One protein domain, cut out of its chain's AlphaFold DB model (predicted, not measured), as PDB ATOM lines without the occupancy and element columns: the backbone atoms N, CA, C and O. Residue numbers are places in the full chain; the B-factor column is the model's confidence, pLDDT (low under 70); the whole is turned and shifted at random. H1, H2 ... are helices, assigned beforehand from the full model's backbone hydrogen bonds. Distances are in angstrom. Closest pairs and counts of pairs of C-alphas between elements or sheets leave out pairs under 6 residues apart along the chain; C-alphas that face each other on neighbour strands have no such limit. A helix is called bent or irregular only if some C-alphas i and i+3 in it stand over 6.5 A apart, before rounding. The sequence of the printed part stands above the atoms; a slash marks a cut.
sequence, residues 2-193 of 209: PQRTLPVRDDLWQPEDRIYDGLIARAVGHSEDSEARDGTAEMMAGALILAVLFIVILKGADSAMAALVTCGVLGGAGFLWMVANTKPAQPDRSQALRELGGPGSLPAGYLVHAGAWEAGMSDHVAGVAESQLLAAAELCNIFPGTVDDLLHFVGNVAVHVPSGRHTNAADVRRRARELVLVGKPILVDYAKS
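This is residues 2 to 193 of the 209 residues of an uncharacterized protein of Actinoplanes brasiliensis (UniProt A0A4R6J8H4). A long helical hairpin, H1 and H2, makes an arm on a head built of H3 to H7 and the bent helix H8, whose helices pack mostly crossed. H1 runs from the head to the arm's far end, and H2 folds back part of the way. The 192 printed residues include eight named helices, H1 to H8 along the chain, and no named strand: all helix. The whole is extended, with a radius of gyration of the C-alphas of 26.2 A and spans of 86 by 39 by 25 A.

Residues 2 to 17 hold no named element. H1, residues 18 to 61, and H2, residues 64 to 85, form a hairpin; their closest C-alphas are Ile 57 and Ala 67, 5.5 A. H3, residues 93 to 100, touches H1, closest C-alphas Ala 96 and Val 28, 5.2 A. H5, residues 114 to 127, touches H3, about perpendicular at 83 degrees, closest C-alphas Gly 120 and Ser 94, 3.6 A. H4, residues 108 to 112, touches H7, residues 147 to 160, closest C-alphas Ala 108 and Val 147, 4.1 A. H8, residues 169 to 193, was assigned as one helix by its hydrogen bonds but is bent: C-alphas 182 and 185 are 6.6 A apart. Its arm H8a, residues 169 to 182, touches H6, residues 130 to 139, closest C-alphas Ala 176 and Ser 131, 4.6 A; H8b, residues 185 to 193, touches no helix. Every O i to N i+4 pair is within hydrogen-bond range in H2, H6, H8a and H8b, against 39 of 40 in H1, 9 of 10 in H7, 5 of 10 in H5, 0 of 4 in H3 and 0 of 1 in H4; O i to N i+3 gives 3 of 5 in H3 and 2 of 2 in H4.

H1 measures 64.0 A from C-alpha 18 at (-10.012, 9.655, 39.754) to C-alpha 61, and H2 31.0 A. H8b ends at C-alpha 193, (-1.026, 21.528, 63.958). H3 and H5 are irregular: C-alphas 94 and 97 are 7.4 A apart, 119 and 122 8.0 A.

The C-alphas farthest apart, of Asp 62 and Asp 189, are 86.7 A apart. The printed part has no cut, and no link between helices is long. Mean pLDDT of the printed part is 81.9; residues 2 to 3, 31 to 41, 86 to 94 and 163 to 167 are under 70.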
ATOM      1  N   PRO A   2     -33.210  -2.926  55.349       48.47
ATOM      2  CA  PRO A   2     -33.575  -1.686  54.661       48.47
ATOM      3  C   PRO A   2     -32.316  -0.837  54.449       48.47
ATOM      4  O   PRO A   2     -31.642  -0.494  55.420       48.47
ATOM      5  N   GLN A   3     -31.980  -0.558  53.187       59.66
ATOM      6  CA  GLN A   3     -30.830   0.271  52.832       59.66
ATOM      7  C   GLN A   3     -31.003   1.652  53.465       59.66
ATOM      8  O   GLN A   3     -32.031   2.309  53.278       59.66
ATOM      9  N   ARG A   4     -30.009   2.082  54.249       72.00
ATOM     10  CA  ARG A   4     -29.987   3.444  54.781       72.00
ATOM     11  C   ARG A   4     -29.889   4.438  53.633       72.00
ATOM     12  O   ARG A   4     -29.176   4.215  52.655       72.00
ATOM     13  N   THR A   5     -30.589   5.556  53.776       83.56
ATOM     14  CA  THR A   5     -30.482   6.672  52.842       83.56
ATOM     15  C   THR A   5     -29.090   7.289  52.946       83.56
ATOM     16  O   THR A   5     -28.587   7.480  54.055       83.56
ATOM     17  N   LEU A   6     -28.482   7.591  51.797       85.12
ATOM     18  CA  LEU A   6     -27.216   8.318  51.716       85.12
ATOM     19  C   LEU A   6     -27.323   9.623  52.529       85.12
ATOM     20  O   LEU A   6     -28.273  10.382  52.309       85.12
ATOM     21  N   PRO A   7     -26.393   9.912  53.457       82.50
ATOM     22  CA  PRO A   7     -26.362  11.189  54.144       82.50
ATOM     23  C   PRO A   7     -25.906  12.265  53.154       82.50
ATOM     24  O   PRO A   7     -24.722  12.423  52.873       82.50
ATOM     25  N   VAL A   8     -26.875  12.981  52.593       79.06
ATOM     26  CA  VAL A   8     -26.621  14.084  51.667       79.06
ATOM     27  C   VAL A   8     -26.393  15.355  52.477       79.06
ATOM     28  O   VAL A   8     -27.209  15.705  53.329       79.06
ATOM     29  N   ARG A   9     -25.277  16.030  52.207       82.31
ATOM     30  CA  ARG A   9     -24.951  17.333  52.791       82.31
ATOM     31  C   ARG A   9     -25.789  18.439  52.167       82.31
ATOM     32  O   ARG A   9     -26.167  18.349  50.998       82.31
ATOM     33  N   ASP A  10     -25.980  19.522  52.910       79.56
ATOM     34  CA  ASP A  10     -26.716  20.697  52.423       79.56
ATOM     35  C   ASP A  10     -26.044  21.352  51.197       79.56
ATOM     36  O   ASP A  10     -26.719  21.948  50.359       79.56
ATOM     37  N   ASP A  11     -24.719  21.223  51.065       80.81
ATOM     38  CA  ASP A  11     -23.930  21.761  49.949       80.81
ATOM     39  C   ASP A  11     -23.750  20.786  48.774       80.81
ATOM     40  O   ASP A  11     -23.088  21.134  47.797       80.81
ATOM     41  N   LEU A  12     -24.328  19.580  48.855       83.88
ATOM     42  CA  LEU A  12     -24.189  18.502  47.867       83.88
ATOM     43  C   LEU A  12     -22.731  18.129  47.542       83.88
ATOM     44  O   LEU A  12     -22.468  17.512  46.510       83.88
ATOM     45  N   TRP A  13     -21.780  18.484  48.411       87.25
ATOM     46  CA  TRP A  13     -20.374  18.192  48.177       87.25
ATOM     47  C   TRP A  13     -20.117  16.684  48.209       87.25
ATOM     48  O   TRP A  13     -20.588  15.980  49.106       87.25
ATOM     49  N   GLN A  14     -19.312  16.208  47.261       85.31
ATOM     50  CA  GLN A  14     -18.780  14.850  47.214       85.31
ATOM     51  C   GLN A  14     -17.285  14.908  46.880       85.31
ATOM     52  O   GLN A  14     -16.850  15.848  46.206       85.31
ATOM     53  N   PRO A  15     -16.478  13.947  47.361       87.00
ATOM     54  CA  PRO A  15     -15.093  13.847  46.929       87.00
ATOM     55  C   PRO A  15     -15.042  13.490  45.440       87.00
ATOM     56  O   PRO A  15     -15.812  12.654  44.977       87.00
ATOM     57  N   GLU A  16     -14.104  14.096  44.718       86.19
ATOM     58  CA  GLU A  16     -13.765  13.724  43.344       86.19
ATOM     59  C   GLU A  16     -12.282  13.334  43.324       86.19
ATOM     60  O   GLU A  16     -11.403  14.194  43.431       86.19
ATOM     61  N   ASP A  17     -11.983  12.038  43.226       86.88
ATOM     62  CA  ASP A  17     -10.618  11.557  43.003       86.88
ATOM     63  C   ASP A  17     -10.636  10.376  42.038       86.88
ATOM     64  O   ASP A  17     -11.032   9.258  42.367       86.88
ATOM     65  N   ARG A  18     -10.085  10.622  40.848       84.50
ATOM     66  CA  ARG A  18     -10.012   9.655  39.754       84.50
ATOM     67  C   ARG A  18      -9.404   8.311  40.167       84.50
ATOM     68  O   ARG A  18      -9.746   7.293  39.564       84.50
ATOM     69  N   ILE A  19      -8.474   8.295  41.123       88.06
ATOM     70  CA  ILE A  19      -7.832   7.060  41.578       88.06
ATOM     71  C   ILE A  19      -8.832   6.228  42.376       88.06
ATOM     72  O   ILE A  19      -9.071   5.072  42.035       88.06
ATOM     73  N   TYR A  20      -9.431   6.812  43.410       86.19
ATOM     74  CA  TYR A  20     -10.384   6.113  44.266       86.19
ATOM     75  C   TYR A  20     -11.673   5.768  43.523       86.19
ATOM     76  O   TYR A  20     -12.143   4.642  43.649       86.19
ATOM     77  N   ASP A  21     -12.177   6.654  42.667       87.56
ATOM     78  CA  ASP A  21     -13.348   6.381  41.830       87.56
ATOM     79  C   ASP A  21     -13.094   5.193  40.897       87.56
ATOM     80  O   ASP A  21     -13.928   4.295  40.767       87.56
ATOM     81  N   GLY A  22     -11.902   5.137  40.293       85.06
ATOM     82  CA  GLY A  22     -11.479   4.009  39.467       85.06
ATOM     83  C   GLY A  22     -11.326   2.711  40.264       85.06
ATOM     84  O   GLY A  22     -11.697   1.646  39.770       85.06
ATOM     85  N   LEU A  23     -10.804   2.786  41.492       86.81
ATOM     86  CA  LEU A  23     -10.672   1.632  42.384       86.81
ATOM     87  C   LEU A  23     -12.038   1.098  42.825       86.81
ATOM     88  O   LEU A  23     -12.254  -0.108  42.758       86.81
ATOM     89  N   ILE A  24     -12.963   1.977  43.211       86.06
ATOM     90  CA  ILE A  24     -14.329   1.611  43.603       86.06
ATOM     91  C   ILE A  24     -15.062   1.000  42.410       86.06
ATOM     92  O   ILE A  24     -15.603  -0.096  42.526       86.06
ATOM     93  N   ALA A  25     -15.024   1.647  41.240       86.50
ATOM     94  CA  ALA A  25     -15.661   1.126  40.033       86.50
ATOM     95  C   ALA A  25     -15.107  -0.252  39.640       86.50
ATOM     96  O   ALA A  25     -15.864  -1.148  39.268       86.50
ATOM     97  N   ARG A  26     -13.788  -0.449  39.761       83.75
ATOM     98  CA  ARG A  26     -13.152  -1.744  39.502       83.75
ATOM     99  C   ARG A  26     -13.564  -2.804  40.520       83.75
ATOM    100  O   ARG A  26     -13.823  -3.931  40.115       83.75
ATOM    101  N   ALA A  27     -13.604  -2.460  41.802       81.69
ATOM    102  CA  ALA A  27     -13.994  -3.380  42.864       81.69
ATOM    103  C   ALA A  27     -15.456  -3.832  42.696       81.69
ATOM    104  O   ALA A  27     -15.758  -5.020  42.794       81.69
ATOM    105  N   VAL A  28     -16.347  -2.902  42.333       82.44
ATOM    106  CA  VAL A  28     -17.738  -3.213  41.977       82.44
ATOM    107  C   VAL A  28     -17.788  -4.135  40.757       82.44
ATOM    108  O   VAL A  28     -18.396  -5.198  40.838       82.44
ATOM    109  N   GLY A  29     -17.084  -3.802  39.671       78.31
ATOM    110  CA  GLY A  29     -17.040  -4.658  38.479       78.31
ATOM    111  C   GLY A  29     -16.505  -6.066  38.763       78.31
ATOM    112  O   GLY A  29     -17.041  -7.045  38.256       78.31
ATOM    113  N   HIS A  30     -15.499  -6.203  39.633       73.31
ATOM    114  CA  HIS A  30     -14.957  -7.515  39.984       73.31
ATOM    115  C   HIS A  30     -15.929  -8.359  40.817       73.31
ATOM    116  O   HIS A  30     -16.010  -9.570  40.612       73.31
ATOM    117  N   SER A  31     -16.697  -7.727  41.711       68.50
ATOM    118  CA  SER A  31     -17.746  -8.419  42.470       68.50
ATOM    119  C   SER A  31     -18.846  -8.974  41.559       68.50
ATOM    120  O   SER A  31     -19.296 -10.099  41.761       68.50
ATOM    121  N   GLU A  32     -19.204  -8.240  40.501       69.31
ATOM    122  CA  GLU A  32     -20.186  -8.677  39.502       69.31
ATOM    123  C   GLU A  32     -19.633  -9.815  38.617       69.31
ATOM    124  O   GLU A  32     -20.330 -10.795  38.347       69.31
ATOM    125  N   ASP A  33     -18.354  -9.742  38.226       64.56
ATOM    126  CA  ASP A  33     -17.688 -10.777  37.422       64.56
ATOM    127  C   ASP A  33     -17.449 -12.091  38.191       64.56
ATOM    128  O   ASP A  33     -17.481 -13.180  37.606       64.56
ATOM    129  N   SER A  34     -17.172 -12.017  39.498       57.78
ATOM    130  CA  SER A  34     -16.924 -13.204  40.326       57.78
ATOM    131  C   SER A  34     -18.177 -14.068  40.472       57.78
ATOM    132  O   SER A  34     -18.090 -15.292  40.396       57.78
ATOM    133  N   GLU A  35     -19.350 -13.456  40.617       59.75
ATOM    134  CA  GLU A  35     -20.615 -14.187  40.735       59.75
ATOM    135  C   GLU A  35     -21.034 -14.819  39.396       59.75
ATOM    136  O   GLU A  35     -21.511 -15.956  39.351       59.75
ATOM    137  N   ALA A  36     -20.746 -14.144  38.276       58.69
ATOM    138  CA  ALA A  36     -20.904 -14.736  36.949       58.69
ATOM    139  C   ALA A  36     -20.028 -15.992  36.772       58.69
ATOM    140  O   ALA A  36     -20.452 -16.967  36.145       58.69
ATOM    141  N   ARG A  37     -18.819 -16.004  37.353       57.62
ATOM    142  CA  ARG A  37     -17.941 -17.184  37.366       57.62
ATOM    143  C   ARG A  37     -18.481 -18.319  38.232       57.62
ATOM    144  O   ARG A  37     -18.404 -19.466  37.786       57.62
ATOM    145  N   ASP A  38     -19.068 -18.040  39.389       60.56
ATOM    146  CA  ASP A  38     -19.686 -19.088  40.214       60.56
ATOM    147  C   ASP A  38     -20.838 -19.783  39.470       60.56
ATOM    148  O   ASP A  38     -20.890 -21.016  39.421       60.56
ATOM    149  N   GLY A  39     -21.661 -19.026  38.735       60.88
ATOM    150  CA  GLY A  39     -22.687 -19.604  37.858       60.88
ATOM    151  C   GLY A  39     -22.120 -20.545  36.780       60.88
ATOM    152  O   GLY A  39     -22.729 -21.566  36.449       60.88
ATOM    153  N   THR A  40     -20.921 -20.265  36.253       66.81
ATOM    154  CA  THR A  40     -20.265 -21.170  35.289       66.81
ATOM    155  C   THR A  40     -19.752 -22.461  35.930       66.81
ATOM    156  O   THR A  40     -19.807 -23.517  35.293       66.81
ATOM    157  N   ALA A  41     -19.293 -22.415  37.184       67.31
ATOM    158  CA  ALA A  41     -18.829 -23.598  37.906       67.31
ATOM    159  C   ALA A  41     -19.984 -24.576  38.187       67.31
ATOM    160  O   ALA A  41     -19.836 -25.785  37.987       67.31
ATOM    161  N   GLU A  42     -21.154 -24.055  38.560       71.06
ATOM    162  CA  GLU A  42     -22.369 -24.852  38.763       71.06
ATOM    163  C   GLU A  42     -22.857 -25.510  37.463       71.06
ATOM    164  O   GLU A  42     -23.178 -26.704  37.454       71.06
ATOM    165  N   MET A  43     -22.836 -24.785  36.336       73.56
ATOM    166  CA  MET A  43     -23.165 -25.366  35.026       73.56
ATOM    167  C   MET A  43     -22.197 -26.488  34.630       73.56
ATOM    168  O   MET A  43     -22.630 -27.533  34.137       73.56
ATOM    169  N   MET A  44     -20.895 -26.303  34.868       78.62
ATOM    170  CA  MET A  44     -19.879 -27.323  34.589       78.62
ATOM    171  C   MET A  44     -20.076 -28.578  35.445       78.62
ATOM    172  O   MET A  44     -19.976 -29.692  34.928       78.62
ATOM    173  N   ALA A  45     -20.411 -28.419  36.729       78.75
ATOM    174  CA  ALA A  45     -20.732 -29.540  37.609       78.75
ATOM    175  C   ALA A  45     -21.972 -30.310  37.117       78.75
ATOM    176  O   ALA A  45     -21.941 -31.540  37.025       78.75
ATOM    177  N   GLY A  46     -23.033 -29.598  36.720       79.00
ATOM    178  CA  GLY A  46     -24.239 -30.199  36.143       79.00
ATOM    179  C   GLY A  46     -23.966 -30.973  34.847       79.00
ATOM    180  O   GLY A  46     -24.434 -32.103  34.682       79.00
ATOM    181  N   ALA A  47     -23.147 -30.413  33.952       82.12
ATOM    182  CA  ALA A  47     -22.748 -31.072  32.708       82.12
ATOM    183  C   ALA A  47     -21.954 -32.366  32.959       82.12
ATOM    184  O   ALA A  47     -22.165 -33.375  32.282       82.12
ATOM    185  N   LEU A  48     -21.073 -32.366  33.962       85.56
ATOM    186  CA  LEU A  48     -20.252 -33.523  34.312       85.56
ATOM    187  C   LEU A  48     -21.104 -34.659  34.905       85.56
ATOM    188  O   LEU A  48     -20.915 -35.821  34.542       85.56
ATOM    189  N   ILE A  49     -22.103 -34.332  35.733       84.00
ATOM    190  CA  ILE A  49     -23.077 -35.309  36.250       84.00
ATOM    191  C   ILE A  49     -23.864 -35.952  35.101       84.00
ATOM    192  O   ILE A  49     -23.992 -37.177  35.059       84.00
ATOM    193  N   LEU A  50     -24.346 -35.157  34.139       83.56
ATOM    194  CA  LEU A  50     -25.046 -35.672  32.956       83.56
ATOM    195  C   LEU A  50     -24.161 -36.604  32.120       83.56
ATOM    196  O   LEU A  50     -24.643 -37.636  31.652       83.56
ATOM    197  N   ALA A  51     -22.874 -36.284  31.971       81.25
ATOM    198  CA  ALA A  51     -21.919 -37.128  31.257       81.25
ATOM    199  C   ALA A  51     -21.680 -38.474  31.966       81.25
ATOM    200  O   ALA A  51     -21.658 -39.521  31.318       81.25
ATOM    201  N   VAL A  52     -21.554 -38.477  33.298       83.38
ATOM    202  CA  VAL A  52     -21.434 -39.722  34.079       83.38
ATOM    203  C   VAL A  52     -22.710 -40.556  33.961       83.38
ATOM    204  O   VAL A  52     -22.636 -41.761  33.713       83.38
ATOM    205  N   LEU A  53     -23.881 -39.921  34.072       81.50
ATOM    206  CA  LEU A  53     -25.173 -40.592  33.935       81.50
ATOM    207  C   LEU A  53     -25.332 -41.232  32.549       81.50
ATOM    208  O   LEU A  53     -25.779 -42.372  32.438       81.50
ATOM    209  N   PHE A  54     -24.894 -40.528  31.503       79.19
ATOM    210  CA  PHE A  54     -24.895 -41.026  30.133       79.19
ATOM    211  C   PHE A  54     -24.092 -42.322  30.001       79.19
ATOM    212  O   PHE A  54     -24.599 -43.299  29.456       79.19
ATOM    213  N   ILE A  55     -22.878 -42.366  30.561       81.75
ATOM    214  CA  ILE A  55     -22.006 -43.553  30.533       81.75
ATOM    215  C   ILE A  55     -22.641 -44.731  31.287       81.75
ATOM    216  O   ILE A  55     -22.582 -45.870  30.817       81.75
ATOM    217  N   VAL A  56     -23.258 -44.472  32.445       82.00
ATOM    218  CA  VAL A  56     -23.930 -45.506  33.250       82.00
ATOM    219  C   VAL A  56     -25.116 -46.105  32.495       82.00
ATOM    220  O   VAL A  56     -25.241 -47.328  32.427       82.00
ATOM    221  N   ILE A  57     -25.953 -45.267  31.878       80.75
ATOM    222  CA  ILE A  57     -27.107 -45.728  31.095       80.75
ATOM    223  C   ILE A  57     -26.640 -46.494  29.855       80.75
ATOM    224  O   ILE A  57     -27.200 -47.545  29.552       80.75
ATOM    225  N   LEU A  58     -25.582 -46.031  29.180       81.00
ATOM    226  CA  LEU A  58     -25.017 -46.735  28.026       81.00
ATOM    227  C   LEU A  58     -24.561 -48.152  28.391       81.00
ATOM    228  O   LEU A  58     -24.843 -49.089  27.652       81.00
ATOM    229  N   LYS A  59     -23.905 -48.314  29.549       79.62
ATOM    230  CA  LYS A  59     -23.457 -49.625  30.043       79.62
ATOM    231  C   LYS A  59     -24.595 -50.551  30.476       79.62
ATOM    232  O   LYS A  59     -24.408 -51.762  30.443       79.62
ATOM    233  N   GLY A  60     -25.721 -50.007  30.937       75.88
ATOM    234  CA  GLY A  60     -26.841 -50.801  31.451       75.88
ATOM    235  C   GLY A  60     -27.908 -51.148  30.411       75.88
ATOM    236  O   GLY A  60     -28.518 -52.207  30.501       75.88
ATOM    237  N   ALA A  61     -28.151 -50.262  29.443       70.81
ATOM    238  CA  ALA A  61     -29.258 -50.380  28.493       70.81
ATOM    239  C   ALA A  61     -28.832 -50.836  27.085       70.81
ATOM    240  O   ALA A  61     -29.704 -51.082  26.253       70.81
ATOM    241  N   ASP A  62     -27.524 -50.888  26.802       71.00
ATOM    242  CA  ASP A  62     -26.914 -51.264  25.510       71.00
ATOM    243  C   ASP A  62     -27.492 -50.511  24.286       71.00
ATOM    244  O   ASP A  62     -27.407 -50.934  23.135       71.00
ATOM    245  N   SER A  63     -28.106 -49.351  24.539       78.12
ATOM    246  CA  SER A  63     -28.792 -48.521  23.551       78.12
ATOM    247  C   SER A  63     -28.372 -47.066  23.713       78.12
ATOM    248  O   SER A  63     -28.831 -46.344  24.604       78.12
ATOM    249  N   ALA A  64     -27.508 -46.613  22.802       77.25
ATOM    250  CA  ALA A  64     -27.036 -45.231  22.755       77.25
ATOM    251  C   ALA A  64     -28.185 -44.225  22.554       77.25
ATOM    252  O   ALA A  64     -28.135 -43.107  23.067       77.25
ATOM    253  N   MET A  65     -29.243 -44.635  21.849       80.31
ATOM    254  CA  MET A  65     -30.413 -43.793  21.597       80.31
ATOM    255  C   MET A  65     -31.224 -43.560  22.878       80.31
ATOM    256  O   MET A  65     -31.613 -42.429  23.159       80.31
ATOM    257  N   ALA A  66     -31.411 -44.602  23.697       76.19
ATOM    258  CA  ALA A  66     -32.083 -44.475  24.990       76.19
ATOM    259  C   ALA A  66     -31.285 -43.583  25.956       76.19
ATOM    260  O   ALA A  66     -31.865 -42.729  26.630       76.19
ATOM    261  N   ALA A  67     -29.955 -43.714  25.975       76.88
ATOM    262  CA  ALA A  67     -29.086 -42.861  26.783       76.88
ATOM    263  C   ALA A  67     -29.165 -41.382  26.364       76.88
ATOM    264  O   ALA A  67     -29.321 -40.510  27.218       76.88
ATOM    265  N   LEU A  68     -29.136 -41.098  25.055       80.12
ATOM    266  CA  LEU A  68     -29.253 -39.736  24.523       80.12
ATOM    267  C   LEU A  68     -30.597 -39.092  24.862       80.12
ATOM    268  O   LEU A  68     -30.622 -37.952  25.316       80.12
ATOM    269  N   VAL A  69     -31.705 -39.814  24.675       81.81
ATOM    270  CA  VAL A  69     -33.044 -39.292  24.990       81.81
ATOM    271  C   VAL A  69     -33.169 -39.014  26.484       81.81
ATOM    272  O   VAL A  69     -33.624 -37.944  26.870       81.81
ATOM    273  N   THR A  70     -32.712 -39.934  27.334       81.44
ATOM    274  CA  THR A  70     -32.833 -39.784  28.791       81.44
ATOM    275  C   THR A  70     -31.991 -38.616  29.306       81.44
ATOM    276  O   THR A  70     -32.499 -37.768  30.038       81.44
ATOM    277  N   CYS A  71     -30.728 -38.514  28.882       82.25
ATOM    278  CA  CYS A  71     -29.858 -37.396  29.250       82.25
ATOM    279  C   CYS A  71     -30.327 -36.069  28.642       82.25
ATOM    280  O   CYS A  71     -30.242 -35.044  29.309       82.25
ATOM    281  N   GLY A  72     -30.859 -36.078  27.417       80.75
ATOM    282  CA  GLY A  72     -31.432 -34.894  26.780       80.75
ATOM    283  C   GLY A  72     -32.668 -34.377  27.517       80.75
ATOM    284  O   GLY A  72     -32.768 -33.182  27.781       80.75
ATOM    285  N   VAL A  73     -33.574 -35.274  27.921       85.62
ATOM    286  CA  VAL A  73     -34.761 -34.926  28.717       85.62
ATOM    287  C   VAL A  73     -34.361 -34.418  30.099       85.62
ATOM    288  O   VAL A  73     -34.865 -33.384  30.525       85.62
ATOM    289  N   LEU A  74     -33.430 -35.086  30.786       83.81
ATOM    290  CA  LEU A  74     -32.944 -34.647  32.099       83.81
ATOM    291  C   LEU A  74     -32.202 -33.310  32.029       83.81
ATOM    292  O   LEU A  74     -32.437 -32.444  32.866       83.81
ATOM    293  N   GLY A  75     -31.347 -33.115  31.024       82.69
ATOM    294  CA  GLY A  75     -30.642 -31.855  30.804       82.69
ATOM    295  C   GLY A  75     -31.596 -30.713  30.462       82.69
ATOM    296  O   GLY A  75     -31.498 -29.638  31.047       82.69
ATOM    297  N   GLY A  76     -32.572 -30.957  29.583       83.06
ATOM    298  CA  GLY A  76     -33.596 -29.974  29.226       83.06
ATOM    299  C   GLY A  76     -34.513 -29.616  30.398       83.06
ATOM    300  O   GLY A  76     -34.761 -28.438  30.643       83.06
ATOM    301  N   ALA A  77     -34.973 -30.612  31.159       83.25
ATOM    302  CA  ALA A  77     -35.788 -30.398  32.353       83.25
ATOM    303  C   ALA A  77     -35.003 -29.676  33.457       83.25
ATOM    304  O   ALA A  77     -35.531 -28.753  34.073       83.25
ATOM    305  N   GLY A  78     -33.737 -30.048  33.669       79.56
ATOM    306  CA  GLY A  78     -32.839 -29.376  34.605       79.56
ATOM    307  C   GLY A  78     -32.596 -27.918  34.223       79.56
ATOM    308  O   GLY A  78     -32.699 -27.047  35.080       79.56
ATOM    309  N   PHE A  79     -32.368 -27.631  32.939       78.88
ATOM    310  CA  PHE A  79     -32.200 -26.265  32.442       78.88
ATOM    311  C   PHE A  79     -33.470 -25.425  32.617       78.88
ATOM    312  O   PHE A  79     -33.402 -24.321  33.147       78.88
ATOM    313  N   LEU A  80     -34.636 -25.951  32.229       82.19
ATOM    314  CA  LEU A  80     -35.920 -25.268  32.418       82.19
ATOM    315  C   LEU A  80     -36.210 -24.997  33.894       82.19
ATOM    316  O   LEU A  80     -36.668 -23.910  34.240       82.19
ATOM    317  N   TRP A  81     -35.925 -25.968  34.763       79.62
ATOM    318  CA  TRP A  81     -36.074 -25.807  36.203       79.62
ATOM    319  C   TRP A  81     -35.116 -24.749  36.751       79.62
ATOM    320  O   TRP A  81     -35.536 -23.905  37.537       79.62
ATOM    321  N   MET A  82     -33.862 -24.750  36.291       74.81
ATOM    322  CA  MET A  82     -32.868 -23.753  36.671       74.81
ATOM    323  C   MET A  82     -33.323 -22.362  36.229       74.81
ATOM    324  O   MET A  82     -33.458 -21.503  37.079       74.81
ATOM    325  N   VAL A  83     -33.702 -22.156  34.964       74.69
ATOM    326  CA  VAL A  83     -34.195 -20.859  34.459       74.69
ATOM    327  C   VAL A  83     -35.457 -20.383  35.190       74.69
ATOM    328  O   VAL A  83     -35.609 -19.191  35.448       74.69
ATOM    329  N   ALA A  84     -36.369 -21.294  35.541       76.62
ATOM    330  CA  ALA A  84     -37.599 -20.944  36.248       76.62
ATOM    331  C   ALA A  84     -37.371 -20.594  37.730       76.62
ATOM    332  O   ALA A  84     -38.122 -19.792  38.283       76.62
ATOM    333  N   ASN A  85     -36.353 -21.184  38.368       72.06
ATOM    334  CA  ASN A  85     -36.065 -21.008  39.795       72.06
ATOM    335  C   ASN A  85     -34.805 -20.194  40.099       72.06
ATOM    336  O   ASN A  85     -34.550 -19.905  41.271       72.06
ATOM    337  N   THR A  86     -34.023 -19.799  39.095       60.84
ATOM    338  CA  THR A  86     -32.903 -18.881  39.275       60.84
ATOM    339  C   THR A  86     -33.465 -17.551  39.733       60.84
ATOM    340  O   THR A  86     -34.035 -16.785  38.955       60.84
ATOM    341  N   LYS A  87     -33.295 -17.262  41.023       53.25
ATOM    342  CA  LYS A  87     -33.302 -15.878  41.474       53.25
ATOM    343  C   LYS A  87     -32.113 -15.204  40.789       53.25
ATOM    344  O   LYS A  87     -31.046 -15.818  40.772       53.25
ATOM    345  N   PRO A  88     -32.275 -14.003  40.208       53.44
ATOM    346  CA  PRO A  88     -31.127 -13.251  39.732       53.44
ATOM    347  C   PRO A  88     -30.139 -13.173  40.891       53.44
ATOM    348  O   PRO A  88     -30.518 -12.749  41.988       53.44
ATOM    349  N   ALA A  89     -28.935 -13.690  40.651       52.94
ATOM    350  CA  ALA A  89     -27.806 -13.589  41.554       52.94
ATOM    351  C   ALA A  89     -27.709 -12.099  41.912       52.94
ATOM    352  O   ALA A  89     -27.639 -11.254  41.012       52.94
ATOM    353  N   GLN A  90     -27.981 -11.760  43.173       53.28
ATOM    354  CA  GLN A  90     -27.967 -10.361  43.569       53.28
ATOM    355  C   GLN A  90     -26.501 -10.037  43.782       53.28
ATOM    356  O   GLN A  90     -25.959 -10.572  44.751       53.28
ATOM    357  N   PRO A  91     -25.891  -9.178  42.940       57.09
ATOM    358  CA  PRO A  91     -24.508  -8.784  43.132       57.09
ATOM    359  C   PRO A  91     -24.368  -8.320  44.565       57.09
ATOM    360  O   PRO A  91     -25.034  -7.362  44.977       57.09
ATOM    361  N   ASP A  92     -23.548  -9.032  45.341       63.59
ATOM    362  CA  ASP A  92     -23.278  -8.681  46.730       63.59
ATOM    363  C   ASP A  92     -22.310  -7.495  46.755       63.59
ATOM    364  O   ASP A  92     -21.187  -7.547  47.265       63.59
ATOM    365  N   ARG A  93     -22.771  -6.387  46.158       65.69
ATOM    366  CA  ARG A  93     -22.082  -5.101  46.083       65.69
ATOM    367  C   ARG A  93     -21.699  -4.619  47.476       65.69
ATOM    368  O   ARG A  93     -20.738  -3.872  47.590       65.69
ATOM    369  N   SER A  94     -22.373  -5.104  48.527       64.44
ATOM    370  CA  SER A  94     -22.043  -4.813  49.924       64.44
ATOM    371  C   SER A  94     -20.630  -5.242  50.333       64.44
ATOM    372  O   SER A  94     -20.055  -4.689  51.271       64.44
ATOM    373  N   GLN A  95     -20.045  -6.213  49.624       70.75
ATOM    374  CA  GLN A  95     -18.707  -6.732  49.895       70.75
ATOM    375  C   GLN A  95     -17.659  -6.265  48.883       70.75
ATOM    376  O   GLN A  95     -16.481  -6.577  49.066       70.75
ATOM    377  N   ALA A  96     -18.045  -5.490  47.864       77.56
ATOM    378  CA  ALA A  96     -17.143  -5.053  46.802       77.56
ATOM    379  C   ALA A  96     -15.910  -4.323  47.362       77.56
ATOM    380  O   ALA A  96     -14.785  -4.551  46.928       77.56
ATOM    381  N   LEU A  97     -16.088  -3.508  48.405       82.88
ATOM    382  CA  LEU A  97     -14.993  -2.745  49.009       82.88
ATOM    383  C   LEU A  97     -14.026  -3.579  49.865       82.88
ATOM    384  O   LEU A  97     -13.003  -3.045  50.296       82.88
ATOM    385  N   ARG A  98     -14.283  -4.873  50.117       81.44
ATOM    386  CA  ARG A  98     -13.383  -5.718  50.930       81.44
ATOM    387  C   ARG A  98     -11.966  -5.782  50.367       81.44
ATOM    388  O   ARG A  98     -11.011  -5.762  51.139       81.44
ATOM    389  N   GLU A  99     -11.821  -5.796  49.045       76.00
ATOM    390  CA  GLU A  99     -10.511  -5.835  48.379       76.00
ATOM    391  C   GLU A  99      -9.686  -4.559  48.595       76.00
ATOM    392  O   GLU A  99      -8.459  -4.593  48.538       76.00
ATOM    393  N   LEU A 100     -10.350  -3.442  48.904       79.38
ATOM    394  CA  LEU A 100      -9.724  -2.155  49.220       79.38
ATOM    395  C   LEU A 100      -9.446  -1.986  50.726       79.38
ATOM    396  O   LEU A 100      -9.104  -0.896  51.185       79.38
ATOM    397  N   GLY A 101      -9.580  -3.059  51.513       80.81
ATOM    398  CA  GLY A 101      -9.465  -3.020  52.973       80.81
ATOM    399  C   GLY A 101     -10.782  -2.712  53.691       80.81
ATOM    400  O   GLY A 101     -10.781  -2.529  54.905       80.81
ATOM    401  N   GLY A 102     -11.900  -2.702  52.959       86.62
ATOM    402  CA  GLY A 102     -13.240  -2.448  53.475       86.62
ATOM    403  C   GLY A 102     -13.706  -0.997  53.293       86.62
ATOM    404  O   GLY A 102     -12.923  -0.112  52.969       86.62
ATOM    405  N   PRO A 103     -15.001  -0.726  53.504       87.50
ATOM    406  CA  PRO A 103     -15.554   0.627  53.403       87.50
ATOM    407  C   PRO A 103     -14.930   1.607  54.409       87.50
ATOM    408  O   PRO A 103     -14.706   2.765  54.074       87.50
ATOM    409  N   GLY A 104     -14.589   1.142  55.613       87.62
ATOM    410  CA  GLY A 104     -14.007   1.969  56.671       87.62
ATOM    411  C   GLY A 104     -12.625   2.553  56.361       87.62
ATOM    412  O   GLY A 104     -12.306   3.629  56.864       87.62
ATOM    413  N   SER A 105     -11.835   1.902  55.495       89.75
ATOM    414  CA  SER A 105     -10.476   2.334  55.124       89.75
ATOM    415  C   SER A 105     -10.450   3.457  54.082       89.75
ATOM    416  O   SER A 105      -9.398   4.059  53.850       89.75
ATOM    417  N   LEU A 106     -11.587   3.746  53.444       91.38
ATOM    418  CA  LEU A 106     -11.685   4.816  52.461       91.38
ATOM    419  C   LEU A 106     -11.463   6.184  53.122       91.38
ATOM    420  O   LEU A 106     -11.756   6.349  54.311       91.38
ATOM    421  N   PRO A 107     -10.985   7.194  52.371       92.06
ATOM    422  CA  PRO A 107     -10.893   8.552  52.889       92.06
ATOM    423  C   PRO A 107     -12.256   9.035  53.389       92.06
ATOM    424  O   PRO A 107     -13.278   8.766  52.761       92.06
ATOM    425  N   ALA A 108     -12.267   9.792  54.485       92.06
ATOM    426  CA  ALA A 108     -13.477  10.228  55.179       92.06
ATOM    427  C   ALA A 108     -14.550  10.832  54.250       92.06
ATOM    428  O   ALA A 108     -15.742  10.579  54.429       92.06
ATOM    429  N   GLY A 109     -14.135  11.582  53.221       90.38
ATOM    430  CA  GLY A 109     -15.028  12.154  52.210       90.38
ATOM    431  C   GLY A 109     -15.898  11.125  51.479       90.38
ATOM    432  O   GLY A 109     -17.029  11.438  51.120       90.38
ATOM    433  N   TYR A 110     -15.435   9.885  51.305       91.94
ATOM    434  CA  TYR A 110     -16.176   8.834  50.593       91.94
ATOM    435  C   TYR A 110     -17.393   8.314  51.360       91.94
ATOM    436  O   TYR A 110     -18.206   7.592  50.788       91.94
ATOM    437  N   LEU A 111     -17.588   8.740  52.611       92.25
ATOM    438  CA  LEU A 111     -18.818   8.492  53.361       92.25
ATOM    439  C   LEU A 111     -20.072   9.022  52.639       92.25
ATOM    440  O   LEU A 111     -21.142   8.430  52.758       92.25
ATOM    441  N   VAL A 112     -19.942  10.132  51.900       92.56
ATOM    442  CA  VAL A 112     -21.049  10.780  51.169       92.56
ATOM    443  C   VAL A 112     -21.043  10.466  49.668       92.56
ATOM    444  O   VAL A 112     -21.871  10.986  48.924       92.56
ATOM    445  N   HIS A 113     -20.115   9.624  49.204       91.81
ATOM    446  CA  HIS A 113     -19.965   9.296  47.790       91.81
ATOM    447  C   HIS A 113     -20.939   8.182  47.379       91.81
ATOM    448  O   HIS A 113     -20.926   7.094  47.957       91.81
ATOM    449  N   ALA A 114     -21.752   8.424  46.348       88.12
ATOM    450  CA  ALA A 114     -22.812   7.500  45.934       88.12
ATOM    451  C   ALA A 114     -22.277   6.110  45.546       88.12
ATOM    452  O   ALA A 114     -22.796   5.094  46.004       88.12
ATOM    453  N   GLY A 115     -21.182   6.055  44.781       86.69
ATOM    454  CA  GLY A 115     -20.581   4.780  44.378       86.69
ATOM    455  C   GLY A 115     -20.028   3.976  45.558       86.69
ATOM    456  O   GLY A 115     -20.133   2.754  45.572       86.69
ATOM    457  N   ALA A 116     -19.494   4.648  46.584       88.56
ATOM    458  CA  ALA A 116     -19.022   3.970  47.795       88.56
ATOM    459  C   ALA A 116     -20.199   3.495  48.664       88.56
ATOM    460  O   ALA A 116     -20.130   2.426  49.272       88.56
ATOM    461  N   TRP A 117     -21.292   4.268  48.684       89.56
ATOM    462  CA  TRP A 117     -22.548   3.923  49.348       89.56
ATOM    463  C   TRP A 117     -23.133   2.612  48.846       89.56
ATOM    464  O   TRP A 117     -23.386   1.711  49.644       89.56
ATOM    465  N   GLU A 118     -23.273   2.491  47.527       85.44
ATOM    466  CA  GLU A 118     -23.778   1.281  46.877       85.44
ATOM    467  C   GLU A 118     -22.814   0.094  46.997       85.44
ATOM    468  O   GLU A 118     -23.257  -1.051  47.045       85.44
ATOM    469  N   ALA A 119     -21.508   0.360  47.091       84.62
ATOM    470  CA  ALA A 119     -20.465  -0.655  47.232       84.62
ATOM    471  C   ALA A 119     -20.264  -1.161  48.682       84.62
ATOM    472  O   ALA A 119     -19.246  -1.783  48.992       84.62
ATOM    473  N   GLY A 120     -21.216  -0.892  49.586       86.31
ATOM    474  CA  GLY A 120     -21.246  -1.468  50.937       86.31
ATOM    475  C   GLY A 120     -20.978  -0.506  52.089       86.31
ATOM    476  O   GLY A 120     -21.053  -0.912  53.250       86.31
ATOM    477  N   MET A 121     -20.740   0.782  51.821       90.56
ATOM    478  CA  MET A 121     -20.653   1.775  52.898       90.56
ATOM    479  C   MET A 121     -21.976   1.892  53.673       90.56
ATOM    480  O   MET A 121     -21.947   2.077  54.889       90.56
ATOM    481  N   SER A 122     -23.134   1.719  53.017       90.19
ATOM    482  CA  SER A 122     -24.443   1.748  53.692       90.19
ATOM    483  C   SER A 122     -24.572   0.696  54.795       90.19
ATOM    484  O   SER A 122     -25.177   0.957  55.839       90.19
ATOM    485  N   ASP A 123     -23.990  -0.480  54.563       88.12
ATOM    486  CA  ASP A 123     -24.045  -1.614  55.481       88.12
ATOM    487  C   ASP A 123     -23.013  -1.460  56.597       88.12
ATOM    488  O   ASP A 123     -23.315  -1.735  57.759       88.12
ATOM    489  N   HIS A 124     -21.840  -0.906  56.276       89.62
ATOM    490  CA  HIS A 124     -20.821  -0.541  57.262       89.62
ATOM    491  C   HIS A 124     -21.354   0.415  58.326       89.62
ATOM    492  O   HIS A 124     -21.168   0.211  59.525       89.62
ATOM    493  N   VAL A 125     -22.091   1.444  57.904       90.44
ATOM    494  CA  VAL A 125     -22.619   2.457  58.823       90.44
ATOM    495  C   VAL A 125     -23.969   2.090  59.431       90.44
ATOM    496  O   VAL A 125     -24.539   2.901  60.161       90.44
ATOM    497  N   ALA A 126     -24.506   0.892  59.179       88.00
ATOM    498  CA  ALA A 126     -25.837   0.495  59.640       88.00
ATOM    499  C   ALA A 126     -25.993   0.554  61.174       88.00
ATOM    500  O   ALA A 126     -27.078   0.866  61.671       88.00
ATOM    501  N   GLY A 127     -24.909   0.317  61.922       85.94
ATOM    502  CA  GLY A 127     -24.880   0.381  63.389       85.94
ATOM    503  C   GLY A 127     -24.691   1.783  63.986       85.94
ATOM    504  O   GLY A 127     -24.874   1.964  65.187       85.94
ATOM    505  N   VAL A 128     -24.342   2.787  63.176       89.25
ATOM    506  CA  VAL A 128     -24.036   4.148  63.650       89.25
ATOM    507  C   VAL A 128     -25.329   4.916  63.938       89.25
ATOM    508  O   VAL A 128     -26.305   4.786  63.199       89.25
ATOM    509  N   ALA A 129     -25.372   5.747  64.982       90.12
ATOM    510  CA  ALA A 129     -26.547   6.582  65.241       90.12
ATOM    511  C   ALA A 129     -26.753   7.618  64.116       90.12
ATOM    512  O   ALA A 129     -25.798   8.256  63.679       90.12
ATOM    513  N   GLU A 130     -27.995   7.853  63.687       90.06
ATOM    514  CA  GLU A 130     -28.291   8.764  62.564       90.06
ATOM    515  C   GLU A 130     -27.745  10.185  62.792       90.06
ATOM    516  O   GLU A 130     -27.160  10.781  61.894       90.06
ATOM    517  N   SER A 131     -27.823  10.704  64.023       90.38
ATOM    518  CA  SER A 131     -27.253  12.015  64.362       90.38
ATOM    519  C   SER A 131     -25.728  12.060  64.227       90.38
ATOM    520  O   SER A 131     -25.180  13.105  63.894       90.38
ATOM    521  N   GLN A 132     -25.043  10.945  64.506       92.19
ATOM    522  CA  GLN A 132     -23.592  10.835  64.337       92.19
ATOM    523  C   GLN A 132     -23.233  10.724  62.857       92.19
ATOM    524  O   GLN A 132     -22.302  11.382  62.415       92.19
ATOM    525  N   LEU A 133     -24.002   9.956  62.081       92.62
ATOM    526  CA  LEU A 133     -23.789   9.813  60.643       92.62
ATOM    527  C   LEU A 133     -23.964  11.150  59.906       92.62
ATOM    528  O   LEU A 133     -23.126  11.508  59.084       92.62
ATOM    529  N   LEU A 134     -25.002  11.921  60.247       92.19
ATOM    530  CA  LEU A 134     -25.206  13.266  59.698       92.19
ATOM    531  C   LEU A 134     -24.075  14.223  60.098       92.19
ATOM    532  O   LEU A 134     -23.575  14.967  59.263       92.19
ATOM    533  N   ALA A 135     -23.628  14.184  61.357       91.94
ATOM    534  CA  ALA A 135     -22.495  14.997  61.792       91.94
ATOM    535  C   ALA A 135     -21.187  14.598  61.086       91.94
ATOM    536  O   ALA A 135     -20.402  15.464  60.712       91.94
ATOM    537  N   ALA A 136     -20.960  13.302  60.869       93.81
ATOM    538  CA  ALA A 136     -19.818  12.795  60.119       93.81
ATOM    539  C   ALA A 136     -19.856  13.278  58.660       93.81
ATOM    540  O   ALA A 136     -18.845  13.770  58.164       93.81
ATOM    541  N   ALA A 137     -21.017  13.232  58.001       93.56
ATOM    542  CA  ALA A 137     -21.187  13.750  56.643       93.56
ATOM    543  C   ALA A 137     -20.846  15.248  56.528       93.56
ATOM    544  O   ALA A 137     -20.204  15.660  55.569       93.56
ATOM    545  N   GLU A 138     -21.187  16.061  57.528       92.38
ATOM    546  CA  GLU A 138     -20.820  17.488  57.555       92.38
ATOM    547  C   GLU A 138     -19.315  17.726  57.783       92.38
ATOM    548  O   GLU A 138     -18.738  18.699  57.296       92.38
ATOM    549  N   LEU A 139     -18.650  16.841  58.529       91.31
ATOM    550  CA  LEU A 139     -17.235  16.987  58.883       91.31
ATOM    551  C   LEU A 139     -16.276  16.324  57.882       91.31
ATOM    552  O   LEU A 139     -15.082  16.635  57.892       91.31
ATOM    553  N   CYS A 140     -16.772  15.457  56.997       91.75
ATOM    554  CA  CYS A 140     -15.945  14.586  56.159       91.75
ATOM    555  C   CYS A 140     -15.004  15.316  55.188       91.75
ATOM    556  O   CYS A 140     -13.941  14.792  54.876       91.75
ATOM    557  N   ASN A 141     -15.345  16.533  54.747       89.88
ATOM    558  CA  ASN A 141     -14.478  17.336  53.869       89.88
ATOM    559  C   ASN A 141     -13.279  17.952  54.608       89.88
ATOM    560  O   ASN A 141     -12.274  18.293  53.996       89.88
ATOM    561  N   ILE A 142     -13.378  18.130  55.926       89.12
ATOM    562  CA  ILE A 142     -12.319  18.768  56.725       89.12
ATOM    563  C   ILE A 142     -11.479  17.711  57.449       89.12
ATOM    564  O   ILE A 142     -10.342  17.984  57.821       89.12
ATOM    565  N   PHE A 143     -12.028  16.514  57.663       89.88
ATOM    566  CA  PHE A 143     -11.387  15.460  58.438       89.88
ATOM    567  C   PHE A 143     -10.232  14.792  57.666       89.88
ATOM    568  O   PHE A 143     -10.477  14.139  56.650       89.88
ATOM    569  N   PRO A 144      -8.977  14.899  58.143       84.06
ATOM    570  CA  PRO A 144      -7.840  14.245  57.510       84.06
ATOM    571  C   PRO A 144      -7.722  12.805  58.029       84.06
ATOM    572  O   PRO A 144      -7.046  12.550  59.023       84.06
ATOM    573  N   GLY A 145      -8.397  11.856  57.384       89.88
ATOM    574  CA  GLY A 145      -8.315  10.450  57.780       89.88
ATOM    575  C   GLY A 145      -9.298   9.551  57.048       89.88
ATOM    576  O   GLY A 145      -9.843   9.923  56.006       89.88
ATOM    577  N   THR A 146      -9.496   8.357  57.600       93.75
ATOM    578  CA  THR A 146     -10.417   7.361  57.049       93.75
ATOM    579  C   THR A 146     -11.848   7.564  57.550       93.75
ATOM    580  O   THR A 146     -12.103   8.359  58.462       93.75
ATOM    581  N   VAL A 147     -12.805   6.856  56.951       93.88
ATOM    582  CA  VAL A 147     -14.195   6.853  57.420       93.88
ATOM    583  C   VAL A 147     -14.294   6.306  58.845       93.88
ATOM    584  O   VAL A 147     -15.007   6.895  59.657       93.88
ATOM    585  N   ASP A 148     -13.556   5.250  59.187       94.06
ATOM    586  CA  ASP A 148     -13.570   4.696  60.547       94.06
ATOM    587  C   ASP A 148     -13.047   5.691  61.581       94.06
ATOM    588  O   ASP A 148     -13.674   5.882  62.627       94.06
ATOM    589  N   ASP A 149     -11.957   6.391  61.266       94.00
ATOM    590  CA  ASP A 149     -11.400   7.425  62.142       94.00
ATOM    591  C   ASP A 149     -12.404   8.561  62.375       94.00
ATOM    592  O   ASP A 149     -12.570   9.035  63.501       94.00
ATOM    593  N   LEU A 150     -13.112   8.976  61.319       94.38
ATOM    594  CA  LEU A 150     -14.153   9.997  61.402       94.38
ATOM    595  C   LEU A 150     -15.324   9.530  62.278       94.38
ATOM    596  O   LEU A 150     -15.795  10.285  63.133       94.38
ATOM    597  N   LEU A 151     -15.802   8.300  62.090       94.81
ATOM    598  CA  LEU A 151     -16.905   7.747  62.879       94.81
ATOM    599  C   LEU A 151     -16.512   7.585  64.351       94.81
ATOM    600  O   LEU A 151     -17.293   7.946  65.234       94.81
ATOM    601  N   HIS A 152     -15.287   7.132  64.626       94.88
ATOM    602  CA  HIS A 152     -14.732   7.085  65.978       94.88
ATOM    603  C   HIS A 152     -14.621   8.478  66.598       94.88
ATOM    604  O   HIS A 152     -15.009   8.671  67.753       94.88
ATOM    605  N   PHE A 153     -14.146   9.467  65.840       94.25
ATOM    606  CA  PHE A 153     -14.062  10.850  66.295       94.25
ATOM    607  C   PHE A 153     -15.438  11.400  66.684       94.25
ATOM    608  O   PHE A 153     -15.618  11.893  67.798       94.25
ATOM    609  N   VAL A 154     -16.436  11.269  65.805       93.69
ATOM    610  CA  VAL A 154     -17.801  11.733  66.088       93.69
ATOM    611  C   VAL A 154     -18.424  10.947  67.245       93.69
ATOM    612  O   VAL A 154     -19.124  11.533  68.071       93.69
ATOM    613  N   GLY A 155     -18.133   9.649  67.357       92.69
ATOM    614  CA  GLY A 155     -18.519   8.817  68.495       92.69
ATOM    615  C   GLY A 155     -17.965   9.343  69.822       92.69
ATOM    616  O   GLY A 155     -18.721   9.495  70.780       92.69
ATOM    617  N   ASN A 156     -16.683   9.712  69.857       93.50
ATOM    618  CA  ASN A 156     -16.036  10.296  71.036       93.50
ATOM    619  C   ASN A 156     -16.632  11.664  71.394       93.50
ATOM    620  O   ASN A 156     -16.945  11.920  72.554       93.50
ATOM    621  N   VAL A 157     -16.869  12.527  70.400       90.19
ATOM    622  CA  VAL A 157     -17.549  13.816  70.616       90.19
ATOM    623  C   VAL A 157     -18.964  13.597  71.162       90.19
ATOM    624  O   VAL A 157     -19.405  14.319  72.056       90.19
ATOM    625  N   ALA A 158     -19.665  12.564  70.692       89.50
ATOM    626  CA  ALA A 158     -21.023  12.259  71.125       89.50
ATOM    627  C   ALA A 158     -21.142  11.828  72.591       89.50
ATOM    628  O   ALA A 158     -22.236  11.957  73.141       89.50
ATOM    629  N   VAL A 159     -20.056  11.378  73.231       88.19
ATOM    630  CA  VAL A 159     -20.010  11.124  74.684       88.19
ATOM    631  C   VAL A 159     -20.135  12.429  75.476       88.19
ATOM    632  O   VAL A 159     -20.725  12.449  76.554       88.19
ATOM    633  N   HIS A 160     -19.620  13.531  74.931       83.75
ATOM    634  CA  HIS A 160     -19.621  14.843  75.581       83.75
ATOM    635  C   HIS A 160     -20.860  15.688  75.262       83.75
ATOM    636  O   HIS A 160     -21.059  16.737  75.875       83.75
ATOM    637  N   VAL A 161     -21.709  15.238  74.334       83.00
ATOM    638  CA  VAL A 161     -22.956  15.917  73.968       83.00
ATOM    639  C   VAL A 161     -24.147  15.185  74.600       83.00
ATOM    640  O   VAL A 161     -24.307  13.981  74.377       83.00
ATOM    641  N   PRO A 162     -25.013  15.877  75.366       76.00
ATOM    642  CA  PRO A 162     -26.153  15.254  76.030       76.00
ATOM    643  C   PRO A 162     -27.038  14.462  75.059       76.00
ATOM    644  O   PRO A 162     -27.554  14.983  74.071       76.00
ATOM    645  N   SER A 163     -27.257  13.184  75.368       67.88
ATOM    646  CA  SER A 163     -28.174  12.329  74.613       67.88
ATOM    647  C   SER A 163     -29.601  12.546  75.121       67.88
ATOM    648  O   SER A 163     -30.053  11.857  76.032       67.88
ATOM    649  N   GLY A 164     -30.312  13.537  74.580       65.62
ATOM    650  CA  GLY A 164     -31.758  13.662  74.808       65.62
ATOM    651  C   GLY A 164     -32.542  12.501  74.174       65.62
ATOM    652  O   GLY A 164     -32.010  11.745  73.363       65.62
ATOM    653  N   ARG A 165     -33.837  12.355  74.494       63.66
ATOM    654  CA  ARG A 165     -34.715  11.451  73.726       63.66
ATOM    655  C   ARG A 165     -34.852  11.992  72.299       63.66
ATOM    656  O   ARG A 165     -35.440  13.049  72.099       63.66
ATOM    657  N   HIS A 166     -34.313  11.273  71.318       66.50
ATOM    658  CA  HIS A 166     -34.443  11.608  69.898       66.50
ATOM    659  C   HIS A 166     -35.690  10.944  69.331       66.50
ATOM    660  O   HIS A 166     -35.631   9.851  68.781       66.50
ATOM    661  N   THR A 167     -36.836  11.579  69.534       67.19
ATOM    662  CA  THR A 167     -38.130  11.041  69.092       67.19
ATOM    663  C   THR A 167     -38.544  11.523  67.705       67.19
ATOM    664  O   THR A 167     -39.443  10.936  67.114       67.19
ATOM    665  N   ASN A 168     -37.910  12.573  67.173       83.44
ATOM    666  CA  ASN A 168     -38.244  13.149  65.870       83.44
ATOM    667  C   ASN A 168     -36.981  13.517  65.067       83.44
ATOM    668  O   ASN A 168     -35.936  13.836  65.638       83.44
ATOM    669  N   ALA A 169     -37.091  13.551  63.736       84.06
ATOM    670  CA  ALA A 169     -36.030  13.941  62.804       84.06
ATOM    671  C   ALA A 169     -35.441  15.334  63.111       84.06
ATOM    672  O   ALA A 169     -34.248  15.573  62.929       84.06
ATOM    673  N   ALA A 170     -36.255  16.257  63.638       85.50
ATOM    674  CA  ALA A 170     -35.788  17.575  64.070       85.50
ATOM    675  C   ALA A 170     -34.780  17.498  65.234       85.50
ATOM    676  O   ALA A 170     -33.800  18.245  65.244       85.50
ATOM    677  N   ASP A 171     -34.980  16.575  66.181       85.62
ATOM    678  CA  ASP A 171     -34.063  16.365  67.308       85.62
ATOM    679  C   ASP A 171     -32.759  15.710  66.853       85.62
ATOM    680  O   ASP A 171     -31.688  16.075  67.338       85.62
ATOM    681  N   VAL A 172     -32.839  14.781  65.894       86.25
ATOM    682  CA  VAL A 172     -31.670  14.137  65.274       86.25
ATOM    683  C   VAL A 172     -30.796  15.183  64.577       86.25
ATOM    684  O   VAL A 172     -29.595  15.255  64.841       86.25
ATOM    685  N   ARG A 173     -31.401  16.061  63.764       87.75
ATOM    686  CA  ARG A 173     -30.693  17.166  63.096       87.75
ATOM    687  C   ARG A 173     -30.133  18.189  64.082       87.75
ATOM    688  O   ARG A 173     -29.033  18.694  63.873       87.75
ATOM    689  N   ARG A 174     -30.862  18.510  65.160       88.88
ATOM    690  CA  ARG A 174     -30.358  19.408  66.215       88.88
ATOM    691  C   ARG A 174     -29.102  18.827  66.862       88.88
ATOM    692  O   ARG A 174     -28.094  19.521  66.917       88.88
ATOM    693  N   ARG A 175     -29.139  17.552  67.258       87.75
ATOM    694  CA  ARG A 175     -27.972  16.871  67.830       87.75
ATOM    695  C   ARG A 175     -26.811  16.794  66.843       87.75
ATOM    696  O   ARG A 175     -25.682  17.038  67.241       87.75
ATOM    697  N   ALA A 176     -27.069  16.495  65.569       89.62
ATOM    698  CA  ALA A 176     -26.022  16.493  64.546       89.62
ATOM    699  C   ALA A 176     -25.303  17.854  64.476       89.62
ATOM    700  O   ALA A 176     -24.077  17.902  64.507       89.62
ATOM    701  N   ARG A 177     -26.052  18.967  64.497       90.88
ATOM    702  CA  ARG A 177     -25.464  20.317  64.549       90.88
ATOM    703  C   ARG A 177     -24.644  20.559  65.814       90.88
ATOM    704  O   ARG A 177     -23.570  21.136  65.721       90.88
ATOM    705  N   GLU A 178     -25.117  20.120  66.977       91.00
ATOM    706  CA  GLU A 178     -24.361  20.230  68.235       91.00
ATOM    707  C   GLU A 178     -23.037  19.452  68.169       91.00
ATOM    708  O   GLU A 178     -21.994  19.986  68.542       91.00
ATOM    709  N   LEU A 179     -23.048  18.236  67.613       91.75
ATOM    710  CA  LEU A 179     -21.835  17.441  67.389       91.75
ATOM    711  C   LEU A 179     -20.852  18.159  66.455       91.75
ATOM    712  O   LEU A 179     -19.661  18.216  66.749       91.75
ATOM    713  N   VAL A 180     -21.341  18.745  65.359       91.50
ATOM    714  CA  VAL A 180     -20.514  19.523  64.420       91.50
ATOM    715  C   VAL A 180     -19.939  20.771  65.092       91.50
ATOM    716  O   VAL A 180     -18.760  21.069  64.907       91.50
ATOM    717  N   LEU A 181     -20.732  21.486  65.897       92.25
ATOM    718  CA  LEU A 181     -20.290  22.684  66.620       92.25
ATOM    719  C   LEU A 181     -19.151  22.383  67.600       92.25
ATOM    720  O   LEU A 181     -18.233  23.191  67.721       92.25
ATOM    721  N   VAL A 182     -19.188  21.226  68.265       90.88
ATOM    722  CA  VAL A 182     -18.121  20.786  69.177       90.88
ATOM    723  C   VAL A 182     -16.922  20.220  68.410       90.88
ATOM    724  O   VAL A 182     -15.779  20.520  68.744       90.88
ATOM    725  N   GLY A 183     -17.161  19.414  67.373       88.12
ATOM    726  CA  GLY A 183     -16.107  18.700  66.650       88.12
ATOM    727  C   GLY A 183     -15.304  19.569  65.679       88.12
ATOM    728  O   GLY A 183     -14.087  19.423  65.578       88.12
ATOM    729  N   LYS A 184     -15.951  20.505  64.974       91.12
ATOM    730  CA  LYS A 184     -15.306  21.307  63.920       91.12
ATOM    731  C   LYS A 184     -14.105  22.129  64.417       91.12
ATOM    732  O   LYS A 184     -13.081  22.094  63.734       91.12
ATOM    733  N   PRO A 185     -14.157  22.830  65.567       91.44
ATOM    734  CA  PRO A 185     -12.992  23.543  66.095       91.44
ATOM    735  C   PRO A 185     -11.794  22.619  66.349       91.44
ATOM    736  O   PRO A 185     -10.682  22.951  65.952       91.44
ATOM    737  N   ILE A 186     -12.037  21.429  66.913       88.56
ATOM    738  CA  ILE A 186     -10.993  20.431  67.203       88.56
ATOM    739  C   ILE A 186     -10.292  20.002  65.910       88.56
ATOM    740  O   ILE A 186      -9.066  19.936  65.862       88.56
ATOM    741  N   LEU A 187     -11.057  19.760  64.841       88.06
ATOM    742  CA  LEU A 187     -10.501  19.383  63.540       88.06
ATOM    743  C   LEU A 187      -9.710  20.511  62.887       88.06
ATOM    744  O   LEU A 187      -8.654  20.267  62.313       88.06
ATOM    745  N   VAL A 188     -10.200  21.747  62.980       86.94
ATOM    746  CA  VAL A 188      -9.496  22.915  62.441       86.94
ATOM    747  C   VAL A 188      -8.164  23.122  63.162       86.94
ATOM    748  O   VAL A 188      -7.156  23.408  62.514       86.94
ATOM    749  N   ASP A 189      -8.134  22.961  64.481       86.88
ATOM    750  CA  ASP A 189      -6.903  23.089  65.261       86.88
ATOM    751  C   ASP A 189      -5.943  21.924  64.999       86.88
ATOM    752  O   ASP A 189      -4.746  22.152  64.803       86.88
ATOM    753  N   TYR A 190      -6.463  20.701  64.861       82.75
ATOM    754  CA  TYR A 190      -5.678  19.548  64.427       82.75
ATOM    755  C   TYR A 190      -5.039  19.787  63.052       82.75
ATOM    756  O   TYR A 190      -3.822  19.669  62.912       82.75
ATOM    757  N   ALA A 191      -5.823  20.222  62.061       80.00
ATOM    758  CA  ALA A 191      -5.349  20.499  60.706       80.00
ATOM    759  C   ALA A 191      -4.268  21.596  60.663       80.00
ATOM    760  O   ALA A 191      -3.335  21.508  59.868       80.00
ATOM    761  N   LYS A 192      -4.349  22.608  61.537       80.69
ATOM    762  CA  LYS A 192      -3.299  23.635  61.681       80.69
ATOM    763  C   LYS A 192      -2.016  23.088  62.310       80.69
ATOM    764  O   LYS A 192      -0.933  23.573  61.990       80.69
ATOM    765  N   SER A 193      -2.147  22.136  63.230       76.56
ATOM    766  CA  SER A 193      -1.026  21.528  63.958       76.56
ATOM    767  C   SER A 193      -0.330  20.402  63.186       76.56
ATOM    768  O   SER A 193       0.801  20.043  63.514       76.56
TER     769      SER A 193